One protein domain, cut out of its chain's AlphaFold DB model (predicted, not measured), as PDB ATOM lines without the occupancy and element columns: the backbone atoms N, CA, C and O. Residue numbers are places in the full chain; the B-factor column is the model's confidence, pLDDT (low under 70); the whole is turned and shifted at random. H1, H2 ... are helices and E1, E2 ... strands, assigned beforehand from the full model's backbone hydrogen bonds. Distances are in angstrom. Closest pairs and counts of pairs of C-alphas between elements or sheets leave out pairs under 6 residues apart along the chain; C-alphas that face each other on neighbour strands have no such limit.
ATOM      1  N   ILE A  47     -15.881 -25.517 -47.652       95.19
ATOM      2  CA  ILE A  47     -14.589 -26.142 -47.353       95.19
ATOM      3  C   ILE A  47     -14.282 -27.232 -48.375       95.19
ATOM      4  O   ILE A  47     -13.185 -27.274 -48.923       95.19
ATOM      5  N   ASN A  48     -15.240 -28.129 -48.622       95.69
ATOM      6  CA  ASN A  48     -15.067 -29.197 -49.603       95.69
ATOM      7  C   ASN A  48     -16.411 -29.717 -50.138       95.69
ATOM      8  O   ASN A  48     -17.465 -29.497 -49.537       95.69
ATOM      9  N   SER A  49     -16.378 -30.427 -51.263       95.75
ATOM     10  CA  SER A  49     -17.545 -31.036 -51.893       95.75
ATOM     11  C   SER A  49     -17.205 -32.407 -52.464       95.75
ATOM     12  O   SER A  49     -16.229 -32.566 -53.187       95.75
ATOM     13  N   PHE A  50     -18.083 -33.369 -52.217       95.75
ATOM     14  CA  PHE A  50     -17.991 -34.743 -52.688       95.75
ATOM     15  C   PHE A  50     -19.228 -35.062 -53.517       95.75
ATOM     16  O   PHE A  50     -20.353 -34.754 -53.108       95.75
ATOM     17  N   ALA A  51     -19.018 -35.668 -54.679       93.38
ATOM     18  CA  ALA A  51     -20.085 -36.083 -55.575       93.38
ATOM     19  C   ALA A  51     -20.228 -37.605 -55.583       93.38
ATOM     20  O   ALA A  51     -19.298 -38.318 -55.222       93.38
ATOM     21  N   ASN A  52     -21.391 -38.081 -56.025       91.75
ATOM     22  CA  ASN A  52     -21.682 -39.503 -56.228       91.75
ATOM     23  C   ASN A  52     -21.517 -40.381 -54.976       91.75
ATOM     24  O   ASN A  52     -21.222 -41.566 -55.077       91.75
ATOM     25  N   VAL A  53     -21.770 -39.821 -53.793       92.75
ATOM     26  CA  VAL A  53     -21.736 -40.592 -52.550       92.75
ATOM     27  C   VAL A  53     -22.990 -41.443 -52.391       92.75
ATOM     28  O   VAL A  53     -24.110 -41.035 -52.719       92.75
ATOM     29  N   GLU A  54     -22.798 -42.622 -51.825       93.25
ATOM     30  CA  GLU A  54     -23.866 -43.553 -51.512       93.25
ATOM     31  C   GLU A  54     -24.473 -43.182 -50.147       93.25
ATOM     32  O   GLU A  54     -23.821 -43.316 -49.110       93.25
ATOM     33  N   ILE A  55     -25.715 -42.690 -50.128       92.38
ATOM     34  CA  ILE A  55     -26.383 -42.205 -48.916       92.38
ATOM     35  C   ILE A  55     -27.542 -43.127 -48.561       92.38
ATOM     36  O   ILE A  55     -28.435 -43.409 -49.361       92.38
ATOM     37  N   LYS A  56     -27.564 -43.557 -47.304       90.69
ATOM     38  CA  LYS A  56     -28.641 -44.349 -46.731       90.69
ATOM     39  C   LYS A  56     -29.177 -43.663 -45.490       90.69
ATOM     40  O   LYS A  56     -28.483 -43.570 -44.481       90.69
ATOM     41  N   ASN A  57     -30.432 -43.244 -45.548       86.94
ATOM     42  CA  ASN A  57     -31.148 -42.752 -44.385       86.94
ATOM     43  C   ASN A  57     -31.942 -43.891 -43.748       86.94
ATOM     44  O   ASN A  57     -32.788 -44.531 -44.378       86.94
ATOM     45  N   ILE A  58     -31.594 -44.168 -42.500       80.62
ATOM     46  CA  ILE A  58     -32.178 -45.192 -41.653       80.62
ATOM     47  C   ILE A  58     -32.940 -44.439 -40.567       80.62
ATOM     48  O   ILE A  58     -32.429 -44.201 -39.474       80.62
ATOM     49  N   GLU A  59     -34.166 -44.047 -40.887       76.94
ATOM     50  CA  GLU A  59     -35.133 -43.666 -39.864       76.94
ATOM     51  C   GLU A  59     -35.805 -44.935 -39.331       76.94
ATOM     52  O   GLU A  59     -35.893 -45.942 -40.040       76.94
ATOM     53  N   SER A  60     -36.307 -44.887 -38.093       56.56
ATOM     54  CA  SER A  60     -36.832 -46.046 -37.348       56.56
ATOM     55  C   SER A  60     -37.887 -46.879 -38.091       56.56
ATOM     56  O   SER A  60     -38.124 -48.023 -37.724       56.56
ATOM     57  N   ILE A  61     -38.510 -46.325 -39.136       54.81
ATOM     58  CA  ILE A  61     -39.624 -46.943 -39.868       54.81
ATOM     59  C   ILE A  61     -39.299 -47.137 -41.364       54.81
ATOM     60  O   ILE A  61     -39.927 -47.958 -42.029       54.81
ATOM     61  N   LYS A  62     -38.313 -46.421 -41.930       64.81
ATOM     62  CA  LYS A  62     -38.013 -46.456 -43.373       64.81
ATOM     63  C   LYS A  62     -36.513 -46.395 -43.639       64.81
ATOM     64  O   LYS A  62     -35.816 -45.493 -43.183       64.81
ATOM     65  N   ARG A  63     -36.033 -47.337 -44.457       65.25
ATOM     66  CA  ARG A  63     -34.693 -47.295 -45.052       65.25
ATOM     67  C   ARG A  63     -34.824 -46.745 -46.461       65.25
ATOM     68  O   ARG A  63     -35.408 -47.398 -47.318       65.25
ATOM     69  N   SER A  64     -34.292 -45.555 -46.684       80.75
ATOM     70  CA  SER A  64     -34.197 -44.963 -48.017       80.75
ATOM     71  C   SER A  64     -32.737 -44.898 -48.439       80.75
ATOM     72  O   SER A  64     -31.842 -44.704 -47.616       80.75
ATOM     73  N   PHE A  65     -32.513 -45.134 -49.724       86.81
ATOM     74  CA  PHE A  65     -31.203 -45.196 -50.346       86.81
ATOM     75  C   PHE A  65     -31.180 -44.278 -51.558       86.81
ATOM     76  O   PHE A  65     -32.129 -44.291 -52.343       86.81
ATOM     77  N   TRP A  66     -30.117 -43.499 -51.719       90.38
ATOM     78  CA  TRP A  66     -29.917 -42.684 -52.909       90.38
ATOM     79  C   TRP A  66     -28.446 -42.340 -53.123       90.38
ATOM     80  O   TRP A  66     -27.648 -42.319 -52.190       90.38
ATOM     81  N   ILE A  67     -28.115 -42.002 -54.366       92.44
ATOM     82  CA  ILE A  67     -26.835 -41.391 -54.722       92.44
ATOM     83  C   ILE A  67     -26.996 -39.873 -54.631       92.44
ATOM     84  O   ILE A  67     -28.009 -39.313 -55.069       92.44
ATOM     85  N   GLY A  68     -26.025 -39.198 -54.027       93.56
ATOM     86  CA  GLY A  68     -26.070 -37.754 -53.847       93.56
ATOM     87  C   GLY A  68     -24.697 -37.126 -53.676       93.56
ATOM     88  O   GLY A  68     -23.678 -37.690 -54.057       93.56
ATOM     89  N   ASN A  69     -24.697 -35.931 -53.103       94.25
ATOM     90  CA  ASN A  69     -23.518 -35.112 -52.885       94.25
ATOM     91  C   ASN A  69     -23.428 -34.732 -51.406       94.25
ATOM     92  O   ASN A  69     -24.459 -34.493 -50.768       94.25
ATOM     93  N   VAL A  70     -22.207 -34.605 -50.893       95.56
ATOM     94  CA  VAL A  70     -21.920 -34.025 -49.575       95.56
ATOM     95  C   VAL A  70     -21.148 -32.735 -49.775       95.56
ATOM     96  O   VAL A  70     -20.133 -32.729 -50.459       95.56
ATOM     97  N   LYS A  71     -21.598 -31.645 -49.162       95.69
ATOM     98  CA  LYS A  71     -20.864 -30.381 -49.106       95.69
ATOM     99  C   LYS A  71     -20.553 -30.046 -47.659       95.69
ATOM    100  O   LYS A  71     -21.453 -30.060 -46.820       95.69
ATOM    101  N   LEU A  72     -19.289 -29.750 -47.393       94.94
ATOM    102  CA  LEU A  72     -18.801 -29.304 -46.098       94.94
ATOM    103  C   LEU A  72     -18.711 -27.787 -46.120       94.94
ATOM    104  O   LEU A  72     -17.933 -27.220 -46.884       94.94
ATOM    105  N   PHE A  73     -19.498 -27.149 -45.276       93.12
ATOM    106  CA  PHE A  73     -19.406 -25.732 -44.970       93.12
ATOM    107  C   PHE A  73     -18.835 -25.570 -43.572       93.12
ATOM    108  O   PHE A  73     -18.987 -26.472 -42.752       93.12
ATOM    109  N   LYS A  74     -18.254 -24.408 -43.267       89.62
ATOM    110  CA  LYS A  74     -17.648 -24.122 -41.954       89.62
ATOM    111  C   LYS A  74     -18.489 -24.599 -40.764       89.62
ATOM    112  O   LYS A  74     -17.948 -25.216 -39.854       89.62
ATOM    113  N   ASN A  75     -19.795 -24.348 -40.798       89.00
ATOM    114  CA  ASN A  75     -20.701 -24.673 -39.696       89.00
ATOM    115  C   ASN A  75     -21.691 -25.815 -39.997       89.00
ATOM    116  O   ASN A  75     -22.458 -26.222 -39.115       89.00
ATOM    117  N   TYR A  76     -21.706 -26.318 -41.234       90.75
ATOM    118  CA  TYR A  76     -22.752 -27.214 -41.720       90.75
ATOM    119  C   TYR A  76     -22.225 -28.317 -42.616       90.75
ATOM    120  O   TYR A  76     -21.271 -28.147 -43.365       90.75
ATOM    121  N   ILE A  77     -22.957 -29.423 -42.646       93.12
ATOM    122  CA  ILE A  77     -22.821 -30.426 -43.696       93.12
ATOM    123  C   ILE A  77     -24.144 -30.512 -44.438       93.12
ATOM    124  O   ILE A  77     -25.184 -30.802 -43.847       93.12
ATOM    125  N   LEU A  78     -24.104 -30.261 -45.743       93.44
ATOM    126  CA  LEU A  78     -25.240 -30.446 -46.632       93.44
ATOM    127  C   LEU A  78     -25.098 -31.783 -47.347       93.44
ATOM    128  O   LEU A  78     -24.156 -32.001 -48.101       93.44
ATOM    129  N   ILE A  79     -26.079 -32.648 -47.157       92.75
ATOM    130  CA  ILE A  79     -26.219 -33.918 -47.859       92.75
ATOM    131  C   ILE A  79     -27.407 -33.755 -48.791       92.75
ATOM    132  O   ILE A  79     -28.497 -33.429 -48.332       92.75
ATOM    133  N   GLN A  80     -27.237 -33.941 -50.096       91.44
ATOM    134  CA  GLN A  80     -28.325 -33.662 -51.033       91.44
ATOM    135  C   GLN A  80     -28.332 -34.548 -52.273       91.44
ATOM    136  O   GLN A  80     -27.299 -35.002 -52.752       91.44
ATOM    137  N   SER A  81     -29.521 -34.732 -52.827       87.44
ATOM    138  CA  SER A  81     -29.796 -35.286 -54.145       87.44
ATOM    139  C   SER A  81     -30.778 -34.370 -54.883       87.44
ATOM    140  O   SER A  81     -31.148 -33.301 -54.394       87.44
ATOM    141  N   LYS A  82     -31.243 -34.793 -56.063       82.62
ATOM    142  CA  LYS A  82     -32.284 -34.070 -56.808       82.62
ATOM    143  C   LYS A  82     -33.582 -33.904 -56.001       82.62
ATOM    144  O   LYS A  82     -34.279 -32.908 -56.169       82.62
ATOM    145  N   PHE A  83     -33.897 -34.865 -55.131       80.00
ATOM    146  CA  PHE A  83     -35.189 -34.938 -54.439       80.00
ATOM    147  C   PHE A  83     -35.084 -34.757 -52.925       80.00
ATOM    148  O   PHE A  83     -36.013 -34.237 -52.312       80.00
ATOM    149  N   ASN A  84     -33.953 -35.133 -52.330       81.69
ATOM    150  CA  ASN A  84     -33.757 -35.117 -50.886       81.69
ATOM    151  C   ASN A  84     -32.634 -34.161 -50.515       81.69
ATOM    152  O   ASN A  84     -31.658 -34.032 -51.248       81.69
ATOM    153  N   TYR A  85     -32.748 -33.514 -49.363       87.25
ATOM    154  CA  TYR A  85     -31.616 -32.843 -48.752       87.25
ATOM    155  C   TYR A  85     -31.740 -32.901 -47.233       87.25
ATOM    156  O   TYR A  85     -32.841 -32.839 -46.685       87.25
ATOM    157  N   ASP A  86     -30.599 -33.013 -46.579       89.75
ATOM    158  CA  ASP A  86     -30.429 -33.013 -45.140       89.75
ATOM    159  C   ASP A  86     -29.299 -32.042 -44.801       89.75
ATOM    160  O   ASP A  86     -28.258 -32.021 -45.460       89.75
ATOM    161  N   VAL A  87     -29.518 -31.211 -43.784       91.69
ATOM    162  CA  VAL A  87     -28.518 -30.258 -43.293       91.69
ATOM    163  C   VAL A  87     -28.181 -30.625 -41.867       91.69
ATOM    164  O   VAL A  87     -29.057 -30.606 -41.003       91.69
ATOM    165  N   ILE A  88     -26.921 -30.953 -41.628       90.56
ATOM    166  CA  ILE A  88     -26.384 -31.225 -40.301       90.56
ATOM    167  C   ILE A  88     -25.729 -29.944 -39.806       90.56
ATOM    168  O   ILE A  88     -24.879 -29.381 -40.494       90.56
ATOM    169  N   GLN A  89     -26.134 -29.482 -38.629       88.12
ATOM    170  CA  GLN A  89     -25.470 -28.381 -37.938       88.12
ATOM    171  C   GLN A  89     -24.419 -28.952 -36.992       88.12
ATOM    172  O   GLN A  89     -24.747 -29.817 -36.178       88.12
ATOM    173  N   LEU A  90     -23.184 -28.464 -37.116       83.75
ATOM    174  CA  LEU A  90     -22.059 -28.916 -36.296       83.75
ATOM    175  C   LEU A  90     -22.000 -28.144 -34.978       83.75
ATOM    176  O   LEU A  90     -22.029 -28.737 -33.910       83.75
ATOM    177  N   ASN A  91     -22.053 -26.814 -35.048       76.44
ATOM    178  CA  ASN A  91     -21.988 -25.969 -33.860       76.44
ATOM    179  C   ASN A  91     -23.392 -25.713 -33.286       76.44
ATOM    180  O   ASN A  91     -24.209 -25.035 -33.911       76.44
ATOM    181  N   THR A  92     -23.680 -26.223 -32.089       66.12
ATOM    182  CA  THR A  92     -24.980 -26.080 -31.406       66.12
ATOM    183  C   THR A  92     -25.274 -24.663 -30.907       66.12
ATOM    184  O   THR A  92     -26.445 -24.328 -30.738       66.12
ATOM    185  N   ASN A  93     -24.249 -23.819 -30.740       65.88
ATOM    186  CA  ASN A  93     -24.374 -22.441 -30.243       65.88
ATOM    187  C   ASN A  93     -24.795 -21.443 -31.328       65.88
ATOM    188  O   ASN A  93     -25.075 -20.281 -31.044       65.88
ATOM    189  N   LEU A  94     -24.843 -21.880 -32.584       67.62
ATOM    190  CA  LEU A  94     -25.406 -21.088 -33.663       67.62
ATOM    191  C   LEU A  94     -26.934 -21.032 -33.514       67.62
ATOM    192  O   LEU A  94     -27.659 -21.956 -33.907       67.62
ATOM    193  N   GLU A  95     -27.422 -19.923 -32.956       62.56
ATOM    194  CA  GLU A  95     -28.837 -19.548 -32.935       62.56
ATOM    195  C   GLU A  95     -29.313 -19.190 -34.347       62.56
ATOM    196  O   GLU A  95     -29.526 -18.035 -34.705       62.56
ATOM    197  N   ASN A  96     -29.481 -20.196 -35.199       66.00
ATOM    198  CA  ASN A  96     -30.125 -20.011 -36.490       66.00
ATOM    199  C   ASN A  96     -31.425 -20.793 -36.601       66.00
ATOM    200  O   ASN A  96     -31.530 -21.989 -36.298       66.00
ATOM    201  N   ASN A  97     -32.412 -20.073 -37.135       63.88
ATOM    202  CA  ASN A  97     -33.794 -20.475 -37.369       63.88
ATOM    203  C   ASN A  97     -33.963 -21.501 -38.504       63.88
ATOM    204  O   ASN A  97     -35.051 -21.617 -39.070       63.88
ATOM    205  N   LEU A  98     -32.914 -22.256 -38.850       72.12
ATOM    206  CA  LEU A  98     -33.004 -23.335 -39.827       72.12
ATOM    207  C   LEU A  98     -33.960 -24.411 -39.307       72.12
ATOM    208  O   LEU A  98     -33.631 -25.212 -38.427       72.12
ATOM    209  N   LYS A  99     -35.174 -24.414 -39.857       71.38
ATOM    210  CA  LYS A  99     -36.134 -25.502 -39.681       71.38
ATOM    211  C   LYS A  99     -35.648 -26.718 -40.477       71.38
ATOM    212  O   LYS A  99     -35.005 -26.561 -41.512       71.38
ATOM    213  N   PHE A 100     -35.952 -27.925 -39.997       72.69
ATOM    214  CA  PHE A 100     -35.584 -29.197 -40.645       72.69
ATOM    215  C   PHE A 100     -34.094 -29.564 -40.642       72.69
ATOM    216  O   PHE A 100     -33.682 -30.444 -41.398       72.69
ATOM    217  N   LYS A 101     -33.300 -28.949 -39.759       86.69
ATOM    218  CA  LYS A 101     -31.913 -29.357 -39.509       86.69
ATOM    219  C   LYS A 101     -31.816 -30.644 -38.688       86.69
ATOM    220  O   LYS A 101     -32.692 -30.951 -37.869       86.69
ATOM    221  N   ILE A 102     -30.716 -31.354 -38.897       88.12
ATOM    222  CA  ILE A 102     -30.245 -32.456 -38.068       88.12
ATOM    223  C   ILE A 102     -29.271 -31.870 -37.050       88.12
ATOM    224  O   ILE A 102     -28.255 -31.278 -37.410       88.12
ATOM    225  N   LEU A 103     -29.604 -32.031 -35.775       88.25
ATOM    226  CA  LEU A 103     -28.693 -31.769 -34.672       88.25
ATOM    227  C   LEU A 103     -27.749 -32.962 -34.556       88.25
ATOM    228  O   LEU A 103     -28.211 -34.078 -34.293       88.25
ATOM    229  N   TYR A 104     -26.463 -32.727 -34.807       89.50
ATOM    230  CA  TYR A 104     -25.420 -33.737 -34.680       89.50
ATOM    231  C   TYR A 104     -25.316 -34.237 -33.232       89.50
ATOM    232  O   TYR A 104     -25.475 -33.463 -32.291       89.50
ATOM    233  N   GLN A 105     -25.090 -35.541 -33.057       90.00
ATOM    234  CA  GLN A 105     -24.882 -36.160 -31.743       90.00
ATOM    235  C   GLN A 105     -23.604 -36.990 -31.721       90.00
ATOM    236  O   GLN A 105     -22.798 -36.857 -30.807       90.00
ATOM    237  N   SER A 106     -23.426 -37.866 -32.709       91.31
ATOM    238  CA  SER A 106     -22.226 -38.689 -32.823       91.31
ATOM    239  C   SER A 106     -22.026 -39.199 -34.243       91.31
ATOM    240  O   SER A 106     -22.948 -39.222 -35.066       91.31
ATOM    241  N   SER A 107     -20.806 -39.641 -34.532       93.81
ATOM    242  CA  SER A 107     -20.475 -40.336 -35.767       93.81
ATOM    243  C   SER A 107     -19.558 -41.527 -35.513       93.81
ATOM    244  O   SER A 107     -18.892 -41.615 -34.485       93.81
ATOM    245  N   SER A 108     -19.527 -42.461 -36.459       95.62
ATOM    246  CA  SER A 108     -18.553 -43.551 -36.506       95.62
ATOM    247  C   SER A 108     -18.089 -43.776 -37.942       95.62
ATOM    248  O   SER A 108     -18.878 -43.612 -38.877       95.62
ATOM    249  N   LEU A 109     -16.837 -44.191 -38.121       96.00
ATOM    250  CA  LEU A 109     -16.245 -44.496 -39.423       96.00
ATOM    251  C   LEU A 109     -15.908 -45.987 -39.516       96.00
ATOM    252  O   LEU A 109     -15.192 -46.513 -38.672       96.00
ATOM    253  N   GLU A 110     -16.399 -46.651 -40.559       94.56
ATOM    254  CA  GLU A 110     -16.120 -48.060 -40.849       94.56
ATOM    255  C   GLU A 110     -16.043 -48.256 -42.367       94.56
ATOM    256  O   GLU A 110     -16.988 -47.917 -43.074       94.56
ATOM    257  N   ASN A 111     -14.932 -48.790 -42.889       90.50
ATOM    258  CA  ASN A 111     -14.766 -49.162 -44.304       90.50
ATOM    259  C   ASN A 111     -15.338 -48.132 -45.301       90.50
ATOM    260  O   ASN A 111     -16.282 -48.411 -46.045       90.50
ATOM    261  N   LYS A 112     -14.779 -46.913 -45.290       94.44
ATOM    262  CA  LYS A 112     -15.194 -45.762 -46.124       94.44
ATOM    263  C   LYS A 112     -16.621 -45.255 -45.892       94.44
ATOM    264  O   LYS A 112     -17.101 -44.388 -46.622       94.44
ATOM    265  N   THR A 113     -17.309 -45.789 -44.889       95.62
ATOM    266  CA  THR A 113     -18.686 -45.446 -44.552       95.62
ATOM    267  C   THR A 113     -18.721 -44.677 -43.246       95.62
ATOM    268  O   THR A 113     -18.325 -45.178 -42.197       95.62
ATOM    269  N   ILE A 114     -19.254 -43.464 -43.300       95.88
ATOM    270  CA  ILE A 114     -19.536 -42.656 -42.122       95.88
ATOM    271  C   ILE A 114     -20.977 -42.908 -41.722       95.88
ATOM    272  O   ILE A 114     -21.900 -42.692 -42.507       95.88
ATOM    273  N   LYS A 115     -21.182 -43.344 -40.486       94.88
ATOM    274  CA  LYS A 115     -22.493 -43.359 -39.851       94.88
ATOM    275  C   LYS A 115     -22.615 -42.108 -38.990       94.88
ATOM    276  O   LYS A 115     -21.773 -41.877 -38.135       94.88
ATOM    277  N   ILE A 116     -23.663 -41.328 -39.207       93.31
ATOM    278  CA  ILE A 116     -23.988 -40.115 -38.458       93.31
ATOM    279  C   ILE A 116     -25.292 -40.366 -37.715       93.31
ATOM    280  O   ILE A 116     -26.271 -40.815 -38.316       93.31
ATOM    281  N   ILE A 117     -25.302 -40.081 -36.417       92.06
ATOM    282  CA  ILE A 117     -26.483 -40.130 -35.560       92.06
ATOM    283  C   ILE A 117     -26.817 -38.701 -35.145       92.06
ATOM    284  O   ILE A 117     -25.939 -37.921 -34.764       92.06
ATOM    285  N   GLY A 118     -28.095 -38.356 -35.231       90.69
ATOM    286  CA  GLY A 118     -28.574 -37.053 -34.808       90.69
ATOM    287  C   GLY A 118     -30.073 -37.021 -34.564       90.69
ATOM    288  O   GLY A 118     -30.778 -38.020 -34.698       90.69
ATOM    289  N   THR A 119     -30.573 -35.832 -34.241       88.88
ATOM    290  CA  THR A 119     -32.011 -35.571 -34.100       88.88
ATOM    291  C   THR A 119     -32.472 -34.609 -35.183       88.88
ATOM    292  O   THR A 119     -31.982 -33.484 -35.272       88.88
ATOM    293  N   LYS A 120     -33.441 -35.028 -35.996       87.12
ATOM    294  CA  LYS A 120     -34.061 -34.183 -37.018       87.12
ATOM    295  C   LYS A 120     -35.260 -33.451 -36.425       87.12
ATOM    296  O   LYS A 120     -36.213 -34.082 -35.968       87.12
ATOM    297  N   ASN A 121     -35.228 -32.120 -36.458       80.19
ATOM    298  CA  ASN A 121     -36.340 -31.285 -36.000       80.19
ATOM    299  C   ASN A 121     -37.356 -31.101 -37.133       80.19
ATOM    300  O   ASN A 121     -37.088 -30.374 -38.090       80.19
ATOM    301  N   ARG A 122     -38.521 -31.740 -37.042       76.06
ATOM    302  CA  ARG A 122     -39.620 -31.586 -38.006       76.06
ATOM    303  C   ARG A 122     -40.573 -30.473 -37.563       76.06
ATOM    304  O   ARG A 122     -40.396 -29.864 -36.513       76.06
ATOM    305  N   LEU A 123     -41.585 -30.206 -38.390       69.88
ATOM    306  CA  LEU A 123     -42.636 -29.219 -38.113       69.88
ATOM    307  C   LEU A 123     -43.365 -29.488 -36.788       69.88
ATOM    308  O   LEU A 123     -43.638 -28.545 -36.056       69.88
ATOM    309  N   PHE A 124     -43.645 -30.760 -36.490       69.88
ATOM    310  CA  PHE A 124     -44.496 -31.161 -35.364       69.88
ATOM    311  C   PHE A 124     -43.851 -32.195 -34.432       69.88
ATOM    312  O   PHE A 124     -44.455 -32.581 -33.440       69.88
ATOM    313  N   GLU A 125     -42.637 -32.661 -34.734       77.75
ATOM    314  CA  GLU A 125     -41.996 -33.748 -33.989       77.75
ATOM    315  C   GLU A 125     -40.468 -33.659 -34.082       77.75
ATOM    316  O   GLU A 125     -39.916 -33.058 -35.007       77.75
ATOM    317  N   LYS A 126     -39.773 -34.296 -33.142       82.50
ATOM    318  CA  LYS A 126     -38.345 -34.595 -33.249       82.50
ATOM    319  C   LYS A 126     -38.180 -36.089 -33.455       82.50
ATOM    320  O   LYS A 126     -38.750 -36.873 -32.709       82.50
ATOM    321  N   SER A 127     -37.371 -36.480 -34.429       84.19
ATOM    322  CA  SER A 127     -37.097 -37.891 -34.700       84.19
ATOM    323  C   SER A 127     -35.600 -38.159 -34.685       84.19
ATOM    324  O   SER A 127     -34.830 -37.394 -35.274       84.19
ATOM    325  N   SER A 128     -35.191 -39.266 -34.065       88.12
ATOM    326  CA  SER A 128     -33.831 -39.782 -34.235       88.12
ATOM    327  C   SER A 128     -33.612 -40.173 -35.695       88.12
ATOM    328  O   SER A 128     -34.491 -40.760 -36.332       88.12
ATOM    329  N   ILE A 129     -32.456 -39.802 -36.235       88.56
ATOM    330  CA  ILE A 129     -32.055 -40.102 -37.603       88.56
ATOM    331  C   ILE A 129     -30.667 -40.726 -37.600       88.56
ATOM    332  O   ILE A 129     -29.758 -40.269 -36.905       88.56
ATOM    333  N   GLN A 130     -30.503 -41.765 -38.416       91.69
ATOM    334  CA  GLN A 130     -29.207 -42.355 -38.693       91.69
ATOM    335  C   GLN A 130     -28.923 -42.275 -40.193       91.69
ATOM    336  O   GLN A 130     -29.562 -42.951 -40.997       91.69
ATOM    337  N   LEU A 131     -27.913 -41.498 -40.567       91.81
ATOM    338  CA  LEU A 131     -27.411 -41.436 -41.935       91.81
ATOM    339  C   LEU A 131     -26.182 -42.332 -42.061       91.81
ATOM    340  O   LEU A 131     -25.324 -42.339 -41.186       91.81
ATOM    341  N   LYS A 132     -26.087 -43.099 -43.142       94.19
ATOM    342  CA  LYS A 132     -24.846 -43.748 -43.568       94.19
ATOM    343  C   LYS A 132     -24.435 -43.152 -44.902       94.19
ATOM    344  O   LYS A 132     -25.255 -43.103 -45.812       94.19
ATOM    345  N   ILE A 133     -23.194 -42.708 -45.002       94.62
ATOM    346  CA  ILE A 133     -22.625 -42.108 -46.203       94.62
ATOM    347  C   ILE A 133     -21.381 -42.902 -46.552       94.62
ATOM    348  O   ILE A 133     -20.431 -42.918 -45.773       94.62
ATOM    349  N   LYS A 134     -21.393 -43.574 -47.694       96.06
ATOM    350  CA  LYS A 134     -20.253 -44.329 -48.193       96.06
ATOM    351  C   LYS A 134     -19.599 -43.558 -49.332       96.06
ATOM    352  O   LYS A 134     -20.263 -43.130 -50.274       96.06
ATOM    353  N   PHE A 135     -18.296 -43.369 -49.181       95.62
ATOM    354  CA  PHE A 135     -17.435 -42.658 -50.114       95.62
ATOM    355  C   PHE A 135     -16.641 -43.655 -50.958       95.62
ATOM    356  O   PHE A 135     -16.355 -44.773 -50.518       95.62
ATOM    357  N   ASP A 136     -16.231 -43.227 -52.148       92.38
ATOM    358  CA  ASP A 136     -15.387 -44.036 -53.033       92.38
ATOM    359  C   ASP A 136     -13.964 -44.176 -52.470       92.38
ATOM    360  O   ASP A 136     -13.340 -45.248 -52.521       92.38
ATOM    361  N   SER A 137     -13.468 -43.100 -51.855       93.50
ATOM    362  CA  SER A 137     -12.132 -43.005 -51.274       93.50
ATOM    363  C   SER A 137     -12.161 -43.080 -49.750       93.50
ATOM    364  O   SER A 137     -12.994 -42.472 -49.076       93.50
ATOM    365  N   GLU A 138     -11.198 -43.805 -49.180       93.56
ATOM    366  CA  GLU A 138     -11.016 -43.835 -47.729       93.56
ATOM    367  C   GLU A 138     -10.535 -42.481 -47.196       93.56
ATOM    368  O   GLU A 138     -10.968 -42.056 -46.126       93.56
ATOM    369  N   SER A 139      -9.699 -41.773 -47.961       93.88
ATOM    370  CA  SER A 139      -9.228 -40.431 -47.593       93.88
ATOM    371  C   SER A 139     -10.383 -39.431 -47.464       93.88
ATOM    372  O   SER A 139     -10.467 -38.747 -46.444       93.88
ATOM    373  N   ASP A 140     -11.336 -39.443 -48.400       94.75
ATOM    374  CA  ASP A 140     -12.541 -38.603 -48.350       94.75
ATOM    375  C   ASP A 140     -13.375 -38.899 -47.102       94.75
ATOM    376  O   ASP A 140     -13.753 -37.992 -46.357       94.75
ATOM    377  N   SER A 141     -13.604 -40.186 -46.817       95.06
ATOM    378  CA  SER A 141     -14.354 -40.590 -45.626       95.06
ATOM    379  C   SER A 141     -13.656 -40.176 -44.324       95.06
ATOM    380  O   SER A 141     -14.314 -39.747 -43.378       95.06
ATOM    381  N   LYS A 142     -12.317 -40.234 -44.271       95.25
ATOM    382  CA  LYS A 142     -11.535 -39.788 -43.110       95.25
ATOM    383  C   LYS A 142     -11.595 -38.274 -42.942       95.25
ATOM    384  O   LYS A 142     -11.732 -37.816 -41.814       95.25
ATOM    385  N   MET A 143     -11.546 -37.514 -44.036       94.06
ATOM    386  CA  MET A 143     -11.655 -36.053 -44.010       94.06
ATOM    387  C   MET A 143     -13.026 -35.596 -43.505       94.06
ATOM    388  O   MET A 143     -13.115 -34.720 -42.649       94.06
ATOM    389  N   VAL A 144     -14.113 -36.184 -44.008       93.75
ATOM    390  CA  VAL A 144     -15.461 -35.824 -43.548       93.75
ATOM    391  C   VAL A 144     -15.669 -36.254 -42.093       93.75
ATOM    392  O   VAL A 144     -16.282 -35.525 -41.316       93.75
ATOM    393  N   TYR A 145     -15.133 -37.412 -41.696       94.88
ATOM    394  CA  TYR A 145     -15.213 -37.885 -40.315       94.88
ATOM    395  C   TYR A 145     -14.422 -37.004 -39.341       94.88
ATOM    396  O   TYR A 145     -14.919 -36.703 -38.259       94.88
ATOM    397  N   SER A 146     -13.216 -36.561 -39.704       92.56
ATOM    398  CA  SER A 146     -12.460 -35.625 -38.867       92.56
ATOM    399  C   SER A 146     -13.188 -34.288 -38.757       92.56
ATOM    400  O   SER A 146     -13.313 -33.764 -37.656       92.56
ATOM    401  N   PHE A 147     -13.759 -33.793 -39.857       91.62
ATOM    402  CA  PHE A 147     -14.540 -32.560 -39.876       91.62
ATOM    403  C   PHE A 147     -15.758 -32.602 -38.939       91.62
ATOM    404  O   PHE A 147     -15.989 -31.666 -38.180       91.62
ATOM    405  N   LEU A 148     -16.499 -33.717 -38.927       89.44
ATOM    406  CA  LEU A 148     -17.634 -33.945 -38.020       89.44
ATOM    407  C   LEU A 148     -17.265 -33.890 -36.533       89.44
ATOM    408  O   LEU A 148     -18.127 -33.594 -35.715       89.44
ATOM    409  N   ASN A 149     -16.021 -34.221 -36.183       86.38
ATOM    410  CA  ASN A 149     -15.561 -34.319 -34.797       86.38
ATOM    411  C   ASN A 149     -14.694 -33.125 -34.355       86.38
ATOM    412  O   ASN A 149     -14.159 -33.141 -33.250       86.38
ATOM    413  N   GLN A 150     -14.526 -32.115 -35.215       80.50
ATOM    414  CA  GLN A 150     -13.794 -30.879 -34.912       80.50
ATOM    415  C   GLN A 150     -14.703 -29.713 -34.495       80.50
ATOM    416  O   GLN A 150     -14.196 -28.744 -33.930       80.50
TER     417      GLN A 150
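This is residues 47 to 150 of the 151 residues of an uncharacterized protein of Tenacibaculum jejuense (UniProt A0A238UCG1). Seven strands form a small closed barrel, and the one named helix, H1, sits at one end of it, outside the ring, with the sheet curled round it. The barrel is made of two meanders, runs of strands each the antiparallel neighbour of the one before, E1 E2 E3 E4 and E5 E6 E7; three strands, E1, E2 and E5, bend sharply. The printed part has 104 residues, with the order E1 E2 E3 E4 E5 E6 E7 H1; the barrel is mixed, as E4 and E5 are parallel, and the class is mostly strand. It is compact, with a radius of gyration of the C-alphas of 12.8 A, and rounded, spanning 37 by 30 by 24 A.

E1, residues 47 to 59, begins at C-alpha 47 at (-14.589, -26.142, -47.353), is 28.0 A long and bends by 88 degrees at residue 52. E2, residues 62 to 73, is 27.9 A long and bends by 82 degrees at residue 67. E3, residues 76 to 80, and E4, residues 85 to 89, are shorter, 12.6 A and 13.2 A. E5, residues 101 to 110, is 24.5 A long and bends by 72 degrees at residue 105. E6, residues 113 to 121, measures 24.2 A and E7, residues 126 to 134, 25.4 A. H1, residues 138 to 148, is 15.4 A long and ends at C-alpha 148 at (-17.634, -33.945, -38.020).

E1 and E2 form a hairpin, with N 50 and O 70 at 2.8 A. The hairpin E2 and E3 has N 71 and O 78 at 2.8 A, and the hairpin E3 and E4 has N 79 and O 86 at 2.8 A. E4 and E5 are parallel, with N 102 and O 87 at 2.8 A. The hairpins E5 and E6, and E6 and E7, have N 108 and O 115 at 2.9 A and N 116 and O 131 at 2.8 A. E7 and E1, antiparallel, close the ring, with N 56 and O 132 at 2.8 A. H1 is on the barrel at a height over the sheet of 6.1 A; its closest C-alphas to E6 are those of Ser 141 and Ile 114, 6.6 A apart. In H1 every O i to N i+4 pair is within hydrogen-bond range.

The two farthest C-alphas, of Phe 124 and Ser 139, are 38.5 A apart. The printed part has no cut. The link from E4 to E5, 11 residues, is long; the other links are tight. The mean pLDDT of the printed part is 86.8, and residues 60 to 63, 92 to 97 and 123 to 124 are under 70.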